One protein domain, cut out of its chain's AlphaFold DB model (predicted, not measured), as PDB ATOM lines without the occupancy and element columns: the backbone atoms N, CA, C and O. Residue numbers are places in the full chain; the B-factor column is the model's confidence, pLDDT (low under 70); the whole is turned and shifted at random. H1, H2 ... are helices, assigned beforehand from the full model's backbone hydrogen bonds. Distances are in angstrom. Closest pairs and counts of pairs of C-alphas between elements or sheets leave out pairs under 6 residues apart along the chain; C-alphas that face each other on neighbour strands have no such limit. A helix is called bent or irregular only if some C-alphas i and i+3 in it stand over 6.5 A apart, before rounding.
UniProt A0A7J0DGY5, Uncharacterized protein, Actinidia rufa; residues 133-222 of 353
ATOM      1  N   GLU A 133     -13.514  -4.673  -0.725       85.81
ATOM      2  CA  GLU A 133     -14.951  -4.549  -1.014       85.81
ATOM      3  C   GLU A 133     -15.352  -3.108  -1.329       85.81
ATOM      4  O   GLU A 133     -16.051  -2.851  -2.310       85.81
ATOM      5  N   TYR A 134     -14.888  -2.158  -0.516       89.69
ATOM      6  CA  TYR A 134     -15.165  -0.745  -0.739       89.69
ATOM      7  C   TYR A 134     -14.545  -0.251  -2.051       89.69
ATOM      8  O   TYR A 134     -15.208   0.442  -2.824       89.69
ATOM      9  N   GLN A 135     -13.301  -0.643  -2.339       90.69
ATOM     10  CA  GLN A 135     -12.622  -0.302  -3.586       90.69
ATOM     11  C   GLN A 135     -13.362  -0.855  -4.809       90.69
ATOM     12  O   GLN A 135     -13.616  -0.110  -5.756       90.69
ATOM     13  N   LEU A 136     -13.776  -2.122  -4.764       89.56
ATOM     14  CA  LEU A 136     -14.564  -2.737  -5.829       89.56
ATOM     15  C   LEU A 136     -15.932  -2.056  -5.982       89.56
ATOM     16  O   LEU A 136     -16.394  -1.817  -7.097       89.56
ATOM     17  N   GLY A 137     -16.571  -1.691  -4.868       92.62
ATOM     18  CA  GLY A 137     -17.823  -0.936  -4.864       92.62
ATOM     19  C   GLY A 137     -17.690   0.434  -5.532       92.62
ATOM     20  O   GLY A 137     -18.548   0.817  -6.332       92.62
ATOM     21  N   LEU A 138     -16.598   1.154  -5.261       93.25
ATOM     22  CA  LEU A 138     -16.288   2.423  -5.921       93.25
ATOM     23  C   LEU A 138     -16.053   2.245  -7.421       93.25
ATOM     24  O   LEU A 138     -16.593   3.011  -8.216       93.25
ATOM     25  N   GLU A 139     -15.281   1.235  -7.816       94.38
ATOM     26  CA  GLU A 139     -14.994   0.960  -9.224       94.38
ATOM     27  C   GLU A 139     -16.272   0.612 -10.000       94.38
ATOM     28  O   GLU A 139     -16.539   1.190 -11.055       94.38
ATOM     29  N   LEU A 140     -17.136  -0.234  -9.431       93.75
ATOM     30  CA  LEU A 140     -18.455  -0.529  -9.993       93.75
ATOM     31  C   LEU A 140     -19.322   0.724 -10.123       93.75
ATOM     32  O   LEU A 140     -19.982   0.923 -11.148       93.75
ATOM     33  N   HIS A 141     -19.328   1.577  -9.099       90.38
ATOM     34  CA  HIS A 141     -20.070   2.829  -9.140       90.38
ATOM     35  C   HIS A 141     -19.544   3.756 -10.243       90.38
ATOM     36  O   HIS A 141     -20.346   4.311 -10.995       90.38
ATOM     37  N   HIS A 142     -18.224   3.890 -10.391       89.81
ATOM     38  CA  HIS A 142     -17.608   4.687 -11.455       89.81
ATOM     39  C   HIS A 142     -17.960   4.157 -12.846       89.81
ATOM     40  O   HIS A 142     -18.450   4.922 -13.675       89.81
ATOM     41  N   LEU A 143     -17.816   2.850 -13.084       91.12
ATOM     42  CA  LEU A 143     -18.160   2.232 -14.369       91.12
ATOM     43  C   LEU A 143     -19.638   2.434 -14.725       91.12
ATOM     44  O   LEU A 143     -19.981   2.761 -15.867       91.12
ATOM     45  N   ARG A 144     -20.530   2.282 -13.741       88.31
ATOM     46  CA  ARG A 144     -21.962   2.529 -13.929       88.31
ATOM     47  C   ARG A 144     -22.240   3.999 -14.233       88.31
ATOM     48  O   ARG A 144     -22.987   4.297 -15.164       88.31
ATOM     49  N   PHE A 145     -21.629   4.905 -13.476       86.31
ATOM     50  CA  PHE A 145     -21.783   6.342 -13.654       86.31
ATOM     51  C   PHE A 145     -21.301   6.797 -15.036       86.31
ATOM     52  O   PHE A 145     -22.005   7.545 -15.712       86.31
ATOM     53  N   ASP A 146     -20.154   6.308 -15.504       86.69
ATOM     54  CA  ASP A 146     -19.619   6.650 -16.823       86.69
ATOM     55  C   ASP A 146     -20.482   6.099 -17.963       86.69
ATOM     56  O   ASP A 146     -20.756   6.813 -18.935       86.69
ATOM     57  N   SER A 147     -20.998   4.876 -17.814       89.06
ATOM     58  CA  SER A 147     -21.977   4.310 -18.746       89.06
ATOM     59  C   SER A 147     -23.234   5.182 -18.827       89.06
ATOM     60  O   SER A 147     -23.625   5.611 -19.916       89.06
ATOM     61  N   ASP A 148     -23.824   5.554 -17.690       87.50
ATOM     62  CA  ASP A 148     -25.027   6.390 -17.660       87.50
ATOM     63  C   ASP A 148     -24.775   7.809 -18.201       87.50
ATOM     64  O   ASP A 148     -25.608   8.347 -18.939       87.50
ATOM     65  N   ARG A 149     -23.596   8.393 -17.944       86.38
ATOM     66  CA  ARG A 149     -23.175   9.674 -18.540       86.38
ATOM     67  C   ARG A 149     -23.032   9.593 -20.048       86.38
ATOM     68  O   ARG A 149     -23.427  10.525 -20.748       86.38
ATOM     69  N   SER A 150     -22.449   8.510 -20.558       88.94
ATOM     70  CA  SER A 150     -22.314   8.310 -21.998       88.94
ATOM     71  C   SER A 150     -23.697   8.223 -22.645       88.94
ATOM     72  O   SER A 150     -23.965   8.937 -23.608       88.94
ATOM     73  N   ARG A 151     -24.624   7.453 -22.063       89.31
ATOM     74  CA  ARG A 151     -26.005   7.317 -22.545       89.31
ATOM     75  C   ARG A 151     -26.748   8.649 -22.530       89.31
ATOM     76  O   ARG A 151     -27.409   8.975 -23.514       89.31
ATOM     77  N   LEU A 152     -26.593   9.442 -21.467       89.81
ATOM     78  CA  LEU A 152     -27.144  10.797 -21.405       89.81
ATOM     79  C   LEU A 152     -26.603  11.661 -22.542       89.81
ATOM     80  O   LEU A 152     -27.387  12.259 -23.266       89.81
ATOM     81  N   ARG A 153     -25.282  11.716 -22.740       88.25
ATOM     82  CA  ARG A 153     -24.684  12.522 -23.815       88.25
ATOM     83  C   ARG A 153     -25.224  12.129 -25.191       88.25
ATOM     84  O   ARG A 153     -25.612  13.014 -25.944       88.25
ATOM     85  N   HIS A 154     -25.315  10.833 -25.492       89.44
ATOM     86  CA  HIS A 154     -25.895  10.360 -26.755       89.44
ATOM     87  C   HIS A 154     -27.367  10.763 -26.901       89.44
ATOM     88  O   HIS A 154     -27.764  11.245 -27.959       89.44
ATOM     89  N   PHE A 155     -28.159  10.642 -25.831       90.19
ATOM     90  CA  PHE A 155     -29.544  11.113 -25.812       90.19
ATOM     91  C   PHE A 155     -29.643  12.620 -26.103       90.19
ATOM     92  O   PHE A 155     -30.450  13.035 -26.929       90.19
ATOM     93  N   LEU A 156     -28.783  13.439 -25.488       88.56
ATOM     94  CA  LEU A 156     -28.766  14.887 -25.703       88.56
ATOM     95  C   LEU A 156     -28.309  15.292 -27.109       88.56
ATOM     96  O   LEU A 156     -28.754  16.317 -27.616       88.56
ATOM     97  N   MET A 157     -27.442  14.505 -27.747       86.44
ATOM     98  CA  MET A 157     -27.028  14.731 -29.137       86.44
ATOM     99  C   MET A 157     -28.145  14.446 -30.145       86.44
ATOM    100  O   MET A 157     -28.140  15.026 -31.224       86.44
ATOM    101  N   ALA A 158     -29.105  13.590 -29.790       88.75
ATOM    102  CA  ALA A 158     -30.264  13.281 -30.621       88.75
ATOM    103  C   ALA A 158     -31.410  14.303 -30.485       88.75
ATOM    104  O   ALA A 158     -32.412  14.193 -31.193       88.75
ATOM    105  N   LEU A 159     -31.301  15.281 -29.576       88.75
ATOM    106  CA  LEU A 159     -32.343  16.291 -29.394       88.75
ATOM    107  C   LEU A 159     -32.373  17.294 -30.560       88.75
ATOM    108  O   LEU A 159     -31.313  17.739 -31.005       88.75
ATOM    109  N   PRO A 160     -33.570  17.709 -31.021       87.06
ATOM    110  CA  PRO A 160     -33.701  18.747 -32.039       87.06
ATOM    111  C   PRO A 160     -33.105  20.094 -31.586       87.06
ATOM    112  O   PRO A 160     -33.128  20.398 -30.386       87.06
ATOM    113  N   PRO A 161     -32.659  20.950 -32.526       85.00
ATOM    114  CA  PRO A 161     -32.074  22.260 -32.217       85.00
ATOM    115  C   PRO A 161     -33.031  23.189 -31.450       85.00
ATOM    116  O   PRO A 161     -32.596  24.017 -30.656       85.00
ATOM    117  N   ASP A 162     -34.347  22.999 -31.555       85.38
ATOM    118  CA  ASP A 162     -35.336  23.757 -30.770       85.38
ATOM    119  C   ASP A 162     -35.192  23.561 -29.246       85.38
ATOM    120  O   ASP A 162     -35.761  24.313 -28.442       85.38
ATOM    121  N   TYR A 163     -34.454  22.530 -28.828       86.69
ATOM    122  CA  TYR A 163     -34.178  22.172 -27.439       86.69
ATOM    123  C   TYR A 163     -32.702  22.393 -27.051       86.69
ATOM    124  O   TYR A 163     -32.273  21.934 -25.993       86.69
ATOM    125  N   GLU A 164     -31.938  23.152 -27.850       84.75
ATOM    126  CA  GLU A 164     -30.535  23.535 -27.600       84.75
ATOM    127  C   GLU A 164     -30.324  24.096 -26.182       84.75
ATOM    128  O   GLU A 164     -29.386  23.718 -25.482       84.75
ATOM    129  N   HIS A 165     -31.243  24.948 -25.720       83.12
ATOM    130  CA  HIS A 165     -31.204  25.547 -24.382       83.12
ATOM    131  C   HIS A 165     -31.333  24.506 -23.257       83.12
ATOM    132  O   HIS A 165     -30.665  24.624 -22.230       83.12
ATOM    133  N   ILE A 166     -32.140  23.455 -23.456       84.81
ATOM    134  CA  ILE A 166     -32.273  22.340 -22.507       84.81
ATOM    135  C   ILE A 166     -30.995  21.505 -22.513       84.81
ATOM    136  O   ILE A 166     -30.454  21.187 -21.455       84.81
ATOM    137  N   ARG A 167     -30.467  21.207 -23.706       88.25
ATOM    138  CA  ARG A 167     -29.199  20.490 -23.875       88.25
ATOM    139  C   ARG A 167     -28.055  21.205 -23.155       88.25
ATOM    140  O   ARG A 167     -27.330  20.571 -22.390       88.25
ATOM    141  N   ALA A 168     -27.926  22.518 -23.342       85.06
ATOM    142  CA  ALA A 168     -26.942  23.330 -22.638       85.06
ATOM    143  C   ALA A 168     -27.184  23.315 -21.121       85.06
ATOM    144  O   ALA A 168     -26.241  23.105 -20.364       85.06
ATOM    145  N   SER A 169     -28.432  23.456 -20.657       85.81
ATOM    146  CA  SER A 169     -28.747  23.398 -19.221       85.81
ATOM    147  C   SER A 169     -28.338  22.062 -18.588       85.81
ATOM    148  O   SER A 169     -27.731  22.049 -17.521       85.81
ATOM    149  N   PHE A 170     -28.599  20.936 -19.255       85.88
ATOM    150  CA  PHE A 170     -28.284  19.605 -18.724       85.88
ATOM    151  C   PHE A 170     -26.785  19.297 -18.702       85.88
ATOM    152  O   PHE A 170     -26.332  18.595 -17.800       85.88
ATOM    153  N   LEU A 171     -26.007  19.838 -19.645       81.94
ATOM    154  CA  LEU A 171     -24.553  19.639 -19.691       81.94
ATOM    155  C   LEU A 171     -23.797  20.388 -18.583       81.94
ATOM    156  O   LEU A 171     -22.750  19.911 -18.151       81.94
ATOM    157  N   HIS A 172     -24.322  21.522 -18.111       81.12
ATOM    158  CA  HIS A 172     -23.663  22.369 -17.106       81.12
ATOM    159  C   HIS A 172     -24.157  22.129 -15.667       81.12
ATOM    160  O   HIS A 172     -23.748  22.837 -14.749       81.12
ATOM    161  N   ARG A 173     -25.039  21.146 -15.440       79.56
ATOM    162  CA  ARG A 173     -25.552  20.808 -14.102       79.56
ATOM    163  C   ARG A 173     -24.656  19.798 -13.380       79.56
ATOM    164  O   ARG A 173     -24.151  18.841 -13.973       79.56
ATOM    165  N   HIS A 174     -24.512  19.987 -12.069       68.25
ATOM    166  CA  HIS A 174     -23.817  19.069 -11.168       68.25
ATOM    167  C   HIS A 174     -24.691  18.745  -9.945       68.25
ATOM    168  O   HIS A 174     -25.176  19.679  -9.306       68.25
ATOM    169  N   PRO A 175     -24.875  17.458  -9.590       68.00
ATOM    170  CA  PRO A 175     -24.427  16.259 -10.310       68.00
ATOM    171  C   PRO A 175     -25.164  16.070 -11.648       68.00
ATOM    172  O   PRO A 175     -26.240  16.624 -11.867       68.00
ATOM    173  N   LEU A 176     -24.556  15.318 -12.569       71.25
ATOM    174  CA  LEU A 176     -25.130  15.087 -13.896       71.25
ATOM    175  C   LEU A 176     -26.439  14.305 -13.789       71.25
ATOM    176  O   LEU A 176     -26.517  13.309 -13.072       71.25
ATOM    177  N   LEU A 177     -27.452  14.765 -14.523       79.94
ATOM    178  CA  LEU A 177     -28.767  14.135 -14.541       79.94
ATOM    179  C   LEU A 177     -28.686  12.715 -15.104       79.94
ATOM    180  O   LEU A 177     -27.953  12.437 -16.049       79.94
ATOM    181  N   THR A 178     -29.512  11.820 -14.581       85.38
ATOM    182  CA  THR A 178     -29.781  10.546 -15.254       85.38
ATOM    183  C   THR A 178     -30.653  10.774 -16.491       85.38
ATOM    184  O   THR A 178     -31.387  11.761 -16.587       85.38
ATOM    185  N   VAL A 179     -30.639   9.822 -17.429       86.69
ATOM    186  CA  VAL A 179     -31.509   9.864 -18.620       86.69
ATOM    187  C   VAL A 179     -32.989  10.003 -18.231       86.69
ATOM    188  O   VAL A 179     -33.717  10.776 -18.846       86.69
ATOM    189  N   GLY A 180     -33.434   9.312 -17.175       87.38
ATOM    190  CA  GLY A 180     -34.820   9.389 -16.696       87.38
ATOM    191  C   GLY A 180     -35.212  10.781 -16.190       87.38
ATOM    192  O   GLY A 180     -36.299  11.263 -16.504       87.38
ATOM    193  N   GLN A 181     -34.317  11.456 -15.466       87.06
ATOM    194  CA  GLN A 181     -34.555  12.826 -14.999       87.06
ATOM    195  C   GLN A 181     -34.573  13.825 -16.161       87.06
ATOM    196  O   GLN A 181     -35.467  14.666 -16.228       87.06
ATOM    197  N   ALA A 182     -33.643  13.686 -17.112       87.88
ATOM    198  CA  ALA A 182     -33.613  14.515 -18.315       87.88
ATOM    199  C   ALA A 182     -34.908  14.377 -19.140       87.88
ATOM    200  O   ALA A 182     -35.447  15.375 -19.615       87.88
ATOM    201  N   LEU A 183     -35.448  13.158 -19.266       89.69
ATOM    202  CA  LEU A 183     -36.719  12.899 -19.951       89.69
ATOM    203  C   LEU A 183     -37.924  13.536 -19.244       89.69
ATOM    204  O   LEU A 183     -38.808  14.073 -19.913       89.69
ATOM    205  N   ALA A 184     -37.979  13.472 -17.912       89.19
ATOM    206  CA  ALA A 184     -39.068  14.067 -17.138       89.19
ATOM    207  C   ALA A 184     -39.115  15.592 -17.316       89.19
ATOM    208  O   ALA A 184     -40.175  16.161 -17.580       89.19
ATOM    209  N   GLU A 185     -37.956  16.245 -17.241       89.38
ATOM    210  CA  GLU A 185     -37.854  17.691 -17.428       89.38
ATOM    211  C   GLU A 185     -38.128  18.091 -18.885       89.38
ATOM    212  O   GLU A 185     -38.883  19.031 -19.129       89.38
ATOM    213  N   LEU A 186     -37.647  17.319 -19.865       91.06
ATOM    214  CA  LEU A 186     -37.957  17.561 -21.275       91.06
ATOM    215  C   LEU A 186     -39.462  17.468 -21.570       91.06
ATOM    216  O   LEU A 186     -40.000  18.303 -22.295       91.06
ATOM    217  N   ARG A 187     -40.164  16.507 -20.960       89.06
ATOM    218  CA  ARG A 187     -41.628  16.390 -21.063       89.06
ATOM    219  C   ARG A 187     -42.341  17.600 -20.454       89.06
ATOM    220  O   ARG A 187     -43.346  18.071 -20.994       89.06
ATOM    221  N   SER A 188     -41.828  18.116 -19.337       88.31
ATOM    222  CA  SER A 188     -42.377  19.322 -18.708       88.31
ATOM    223  C   SER A 188     -42.187  20.559 -19.595       88.31
ATOM    224  O   SER A 188     -43.132  21.325 -19.795       88.31
ATOM    225  N   GLU A 189     -41.026  20.690 -20.239       88.50
ATOM    226  CA  GLU A 189     -40.737  21.763 -21.191       88.50
ATOM    227  C   GLU A 189     -41.574  21.659 -22.468       88.50
ATOM    228  O   GLU A 189     -42.072  22.664 -22.972       88.50
ATOM    229  N   GLU A 190     -41.810  20.449 -22.973       89.69
ATOM    230  CA  GLU A 190     -42.727  20.232 -24.092       89.69
ATOM    231  C   GLU A 190     -44.154  20.685 -23.743       89.69
ATOM    232  O   GLU A 190     -44.811  21.361 -24.537       89.69
ATOM    233  N   THR A 191     -44.614  20.374 -22.529       89.81
ATOM    234  CA  THR A 191     -45.929  20.801 -22.029       89.81
ATOM    235  C   THR A 191     -46.006  22.326 -21.923       89.81
ATOM    236  O   THR A 191     -46.971  22.927 -22.397       89.81
ATOM    237  N   ARG A 192     -44.960  22.972 -21.388       88.44
ATOM    238  CA  ARG A 192     -44.853  24.437 -21.299       88.44
ATOM    239  C   ARG A 192     -44.835  25.106 -22.676       88.44
ATOM    240  O   ARG A 192     -45.510  26.111 -22.885       88.44
ATOM    241  N   LYS A 193     -44.090  24.557 -23.642       84.00
ATOM    242  CA  LYS A 193     -44.073  25.070 -25.022       84.00
ATOM    243  C   LYS A 193     -45.458  24.966 -25.667       84.00
ATOM    244  O   LYS A 193     -45.916  25.938 -26.264       84.00
ATOM    245  N   LYS A 194     -46.154  23.835 -25.500       84.12
ATOM    246  CA  LYS A 194     -47.524  23.640 -26.015       84.12
ATOM    247  C   LYS A 194     -48.510  24.665 -25.445       84.12
ATOM    248  O   LYS A 194     -49.312  25.211 -26.200       84.12
ATOM    249  N   THR A 195     -48.432  24.982 -24.152       83.88
ATOM    250  CA  THR A 195     -49.317  25.989 -23.539       83.88
ATOM    251  C   THR A 195     -48.977  27.419 -23.962       83.88
ATOM    252  O   THR A 195     -49.892  28.207 -24.201       83.88
ATOM    253  N   MET A 196     -47.697  27.770 -24.132       77.62
ATOM    254  CA  MET A 196     -47.314  29.108 -24.612       77.62
ATOM    255  C   MET A 196     -47.749  29.376 -26.057       77.62
ATOM    256  O   MET A 196     -48.172  30.494 -26.360       77.62
ATOM    257  N   VAL A 197     -47.686  28.369 -26.937       72.38
ATOM    258  CA  VAL A 197     -48.209  28.481 -28.311       72.38
ATOM    259  C   VAL A 197     -49.715  28.737 -28.289       72.38
ATOM    260  O   VAL A 197     -50.182  29.633 -28.985       72.38
ATOM    261  N   TYR A 198     -50.460  28.045 -27.421       59.94
ATOM    262  CA  TYR A 198     -51.901  28.262 -27.257       59.94
ATOM    263  C   TYR A 198     -52.255  29.680 -26.778       59.94
ATOM    264  O   TYR A 198     -53.305  30.203 -27.142       59.94
ATOM    265  N   GLN A 199     -51.394  30.326 -25.983       59.56
ATOM    266  CA  GLN A 199     -51.595  31.714 -25.546       59.56
ATOM    267  C   GLN A 199     -51.289  32.737 -26.651       59.56
ATOM    268  O   GLN A 199     -51.994  33.737 -26.759       59.56
ATOM    269  N   HIS A 200     -50.284  32.484 -27.494       62.16
ATOM    270  CA  HIS A 200     -49.920  33.379 -28.604       62.16
ATOM    271  C   HIS A 200     -50.796  33.198 -29.852       62.16
ATOM    272  O   HIS A 200     -50.848  34.095 -30.689       62.16
ATOM    273  N   SER A 201     -51.497  32.069 -29.978       58.53
ATOM    274  CA  SER A 201     -52.461  31.812 -31.052       58.53
ATOM    275  C   SER A 201     -53.894  32.223 -30.704       58.53
ATOM    276  O   SER A 201     -54.797  31.966 -31.500       58.53
ATOM    277  N   GLN A 202     -54.142  32.819 -29.529       58.09
ATOM    278  CA  GLN A 202     -55.464  33.366 -29.233       58.09
ATOM    279  C   GLN A 202     -55.758  34.498 -30.227       58.09
ATOM    280  O   GLN A 202     -54.924  35.398 -30.380       58.09
ATOM    281  N   PRO A 203     -56.910  34.483 -30.921       61.97
ATOM    282  CA  PRO A 203     -57.266  35.571 -31.816       61.97
ATOM    283  C   PRO A 203     -57.297  36.862 -30.998       61.97
ATOM    284  O   PRO A 203     -57.979  36.930 -29.972       61.97
ATOM    285  N   LYS A 204     -56.537  37.881 -31.431       63.62
ATOM    286  CA  LYS A 204     -56.644  39.234 -30.871       63.62
ATOM    287  C   LYS A 204     -58.125  39.600 -30.877       63.62
ATOM    288  O   LYS A 204     -58.744  39.622 -31.940       63.62
ATOM    289  N   GLN A 205     -58.698  39.797 -29.694       66.38
ATOM    290  CA  GLN A 205     -60.126  40.046 -29.550       66.38
ATOM    291  C   GLN A 205     -60.418  41.431 -30.134       66.38
ATOM    292  O   GLN A 205     -60.113  42.458 -29.530       66.38
ATOM    293  N   TYR A 206     -60.937  41.450 -31.362       74.94
ATOM    294  CA  TYR A 206     -61.404  42.659 -32.022       74.94
ATOM    295  C   TYR A 206     -62.834  42.933 -31.573       74.94
ATOM    296  O   TYR A 206     -63.776  42.232 -31.950       74.94
ATOM    297  N   CYS A 207     -63.007  43.973 -30.767       80.19
ATOM    298  CA  CYS A 207     -64.326  44.415 -30.360       80.19
ATOM    299  C   CYS A 207     -65.005  45.150 -31.522       80.19
ATOM    300  O   CYS A 207     -64.658  46.288 -31.845       80.19
ATOM    301  N   SER A 208     -66.032  44.535 -32.109       76.44
ATOM    302  CA  SER A 208     -66.852  45.131 -33.174       76.44
ATOM    303  C   SER A 208     -67.639  46.372 -32.729       76.44
ATOM    304  O   SER A 208     -68.022  47.189 -33.564       76.44
ATOM    305  N   PHE A 209     -67.853  46.548 -31.421       78.56
ATOM    306  CA  PHE A 209     -68.625  47.656 -30.856       78.56
ATOM    307  C   PHE A 209     -67.800  48.942 -30.704       78.56
ATOM    308  O   PHE A 209     -68.223  50.005 -31.149       78.56
ATOM    309  N   CYS A 210     -66.605  48.859 -30.110       83.19
ATOM    310  CA  CYS A 210     -65.738  50.023 -29.882       83.19
ATOM    311  C   CYS A 210     -64.516  50.083 -30.815       83.19
ATOM    312  O   CYS A 210     -63.683  50.977 -30.666       83.19
ATOM    313  N   ARG A 211     -64.390  49.122 -31.741       78.56
ATOM    314  CA  ARG A 211     -63.321  48.998 -32.749       78.56
ATOM    315  C   ARG A 211     -61.896  48.961 -32.175       78.56
ATOM    316  O   ARG A 211     -60.970  49.448 -32.817       78.56
ATOM    317  N   ARG A 212     -61.715  48.401 -30.973       78.38
ATOM    318  CA  ARG A 212     -60.398  48.205 -30.330       78.38
ATOM    319  C   ARG A 212     -60.041  46.722 -30.288       78.38
ATOM    320  O   ARG A 212     -60.931  45.883 -30.206       78.38
ATOM    321  N   ASP A 213     -58.752  46.422 -30.318       74.94
ATOM    322  CA  ASP A 213     -58.158  45.082 -30.421       74.94
ATOM    323  C   ASP A 213     -57.734  44.478 -29.069       74.94
ATOM    324  O   ASP A 213     -56.970  43.515 -29.016       74.94
ATOM    325  N   THR A 214     -58.221  45.051 -27.965       73.00
ATOM    326  CA  THR A 214     -57.764  44.731 -26.605       73.00
ATOM    327  C   THR A 214     -58.753  43.918 -25.769       73.00
ATOM    328  O   THR A 214     -58.407  43.536 -24.654       73.00
ATOM    329  N   HIS A 215     -59.981  43.682 -26.244       76.12
ATOM    330  CA  HIS A 215     -61.038  42.999 -25.485       76.12
ATOM    331  C   HIS A 215     -62.171  42.502 -26.398       76.12
ATOM    332  O   HIS A 215     -62.319  42.979 -27.522       76.12
ATOM    333  N   SER A 216     -62.980  41.552 -25.919       76.06
ATOM    334  CA  SER A 216     -64.101  40.979 -26.682       76.06
ATOM    335  C   SER A 216     -65.365  41.860 -26.641       76.06
ATOM    336  O   SER A 216     -65.471  42.799 -25.844       76.06
ATOM    337  N   TYR A 217     -66.349  41.567 -27.499       73.19
ATOM    338  CA  TYR A 217     -67.649  42.255 -27.501       73.19
ATOM    339  C   TYR A 217     -68.379  42.118 -26.148       73.19
ATOM    340  O   TYR A 217     -68.909  43.108 -25.633       73.19
ATOM    341  N   GLU A 218     -68.352  40.931 -25.529       71.25
ATOM    342  CA  GLU A 218     -68.941  40.656 -24.210       71.25
ATOM    343  C   GLU A 218     -68.320  41.503 -23.086       71.25
ATOM    344  O   GLU A 218     -69.043  42.039 -22.234       71.25
ATOM    345  N   ASP A 219     -66.999  41.689 -23.105       73.25
ATOM    346  CA  ASP A 219     -66.278  42.506 -22.118       73.25
ATOM    347  C   ASP A 219     -66.595  44.001 -22.283       73.25
ATOM    348  O   ASP A 219     -66.755  44.747 -21.305       73.25
ATOM    349  N   CYS A 220     -66.760  44.439 -23.535       80.69
ATOM    350  CA  CYS A 220     -67.149  45.805 -23.877       80.69
ATOM    351  C   CYS A 220     -68.565  46.115 -23.376       80.69
ATOM    352  O   CYS A 220     -68.808  47.127 -22.715       80.69
ATOM    353  N   ARG A 221     -69.498  45.190 -23.625       75.06
ATOM    354  CA  ARG A 221     -70.897  45.286 -23.196       75.06
ATOM    355  C   ARG A 221     -71.036  45.294 -21.676       75.06
ATOM    356  O   ARG A 221     -71.874  46.014 -21.134       75.06
ATOM    357  N   SER A 222     -70.202  44.525 -20.983       70.81
ATOM    358  CA  SER A 222     -70.185  44.461 -19.518       70.81
ATOM    359  C   SER A 222     -69.654  45.751 -18.881       70.81
ATOM    360  O   SER A 222     -70.155  46.166 -17.835       70.81
TER     361      SER A 222
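This is residues 133 to 222 of the 353 residues of an uncharacterized protein of Actinidia rufa (UniProt A0A7J0DGY5). Two long helices, H1 and then H3, run nearly the same way and are staggered along one long axis, so that the later part of H1 meets the first residue of H3; the short helix H2 folds back near this joint. Beyond H3 follows a stretch of residues 201 to 216 with no named element, of which residues 203 to 216 make, with the short helix H4, a small separate head at the far end. Residues 133 to 144 of H1 stick out at one end, and residues 191 to 202 form a free neck before the head. The printed part has 90 residues with four named helices, in the order H1, H2, H3, H4, and no named strand; its class is all helix. It is extended, a rod spanning 80 by 25 by 16 A, with a radius of gyration of the C-alphas of 23.6 A.

H1, residues 133 to 157, begins with C-alpha 133 at (-14.951, -4.549, -1.014) and is 36.2 A long from first to last C-alpha. H2, residues 161 to 171, measures 14.8 A; it is irregular, with C-alphas 162 and 165 7.8 A apart. H3, residues 179 to 200, begins with C-alpha 179 at (-31.509, 9.864, -18.620) and is 31.5 A long. H4, residues 217 to 222, measures 8.7 A and ends with C-alpha 222 at (-70.185, 44.461, -19.518).

H1, H2 and H3 form an up and down bundle, each helix running against the one before it. H1 and H2 are close but not clearly touching; their closest C-alphas, those of Leu 156 and Arg 167, are 5.9 A apart. They run opposite ways at a shallow tilt of 19 degrees. H2 and H3 are also close but not clearly touching, with the closest C-alphas, those of Phe 170 and Ala 182, 7.4 A apart. They run opposite ways at a steep tilt of 42 degrees. H1 touches H3, through residues 148 to 155 of H1 and residue 179 of H3 alone. Their closest C-alphas, those of Leu 152 and Val 179, are 5.3 A apart, and the helices run the same way at a shallow tilt of 29 degrees. H4 is apart from H1, H2 and H3. In H1, H3 and H4 every O i to N i+4 pair is within hydrogen-bond range; in H2, 5 of 7 are.

The two C-alphas farthest apart, those of Glu 133 and Phe 209, are 80.6 A apart. The printed part has no cut. The link from H1 to H2 is tight, that from H2 to H3 short, and that from H3 to H4 long, with 16 residues. The mean pLDDT of the printed part is 82.2; residues 174 to 175 and 198 to 205 are under 70.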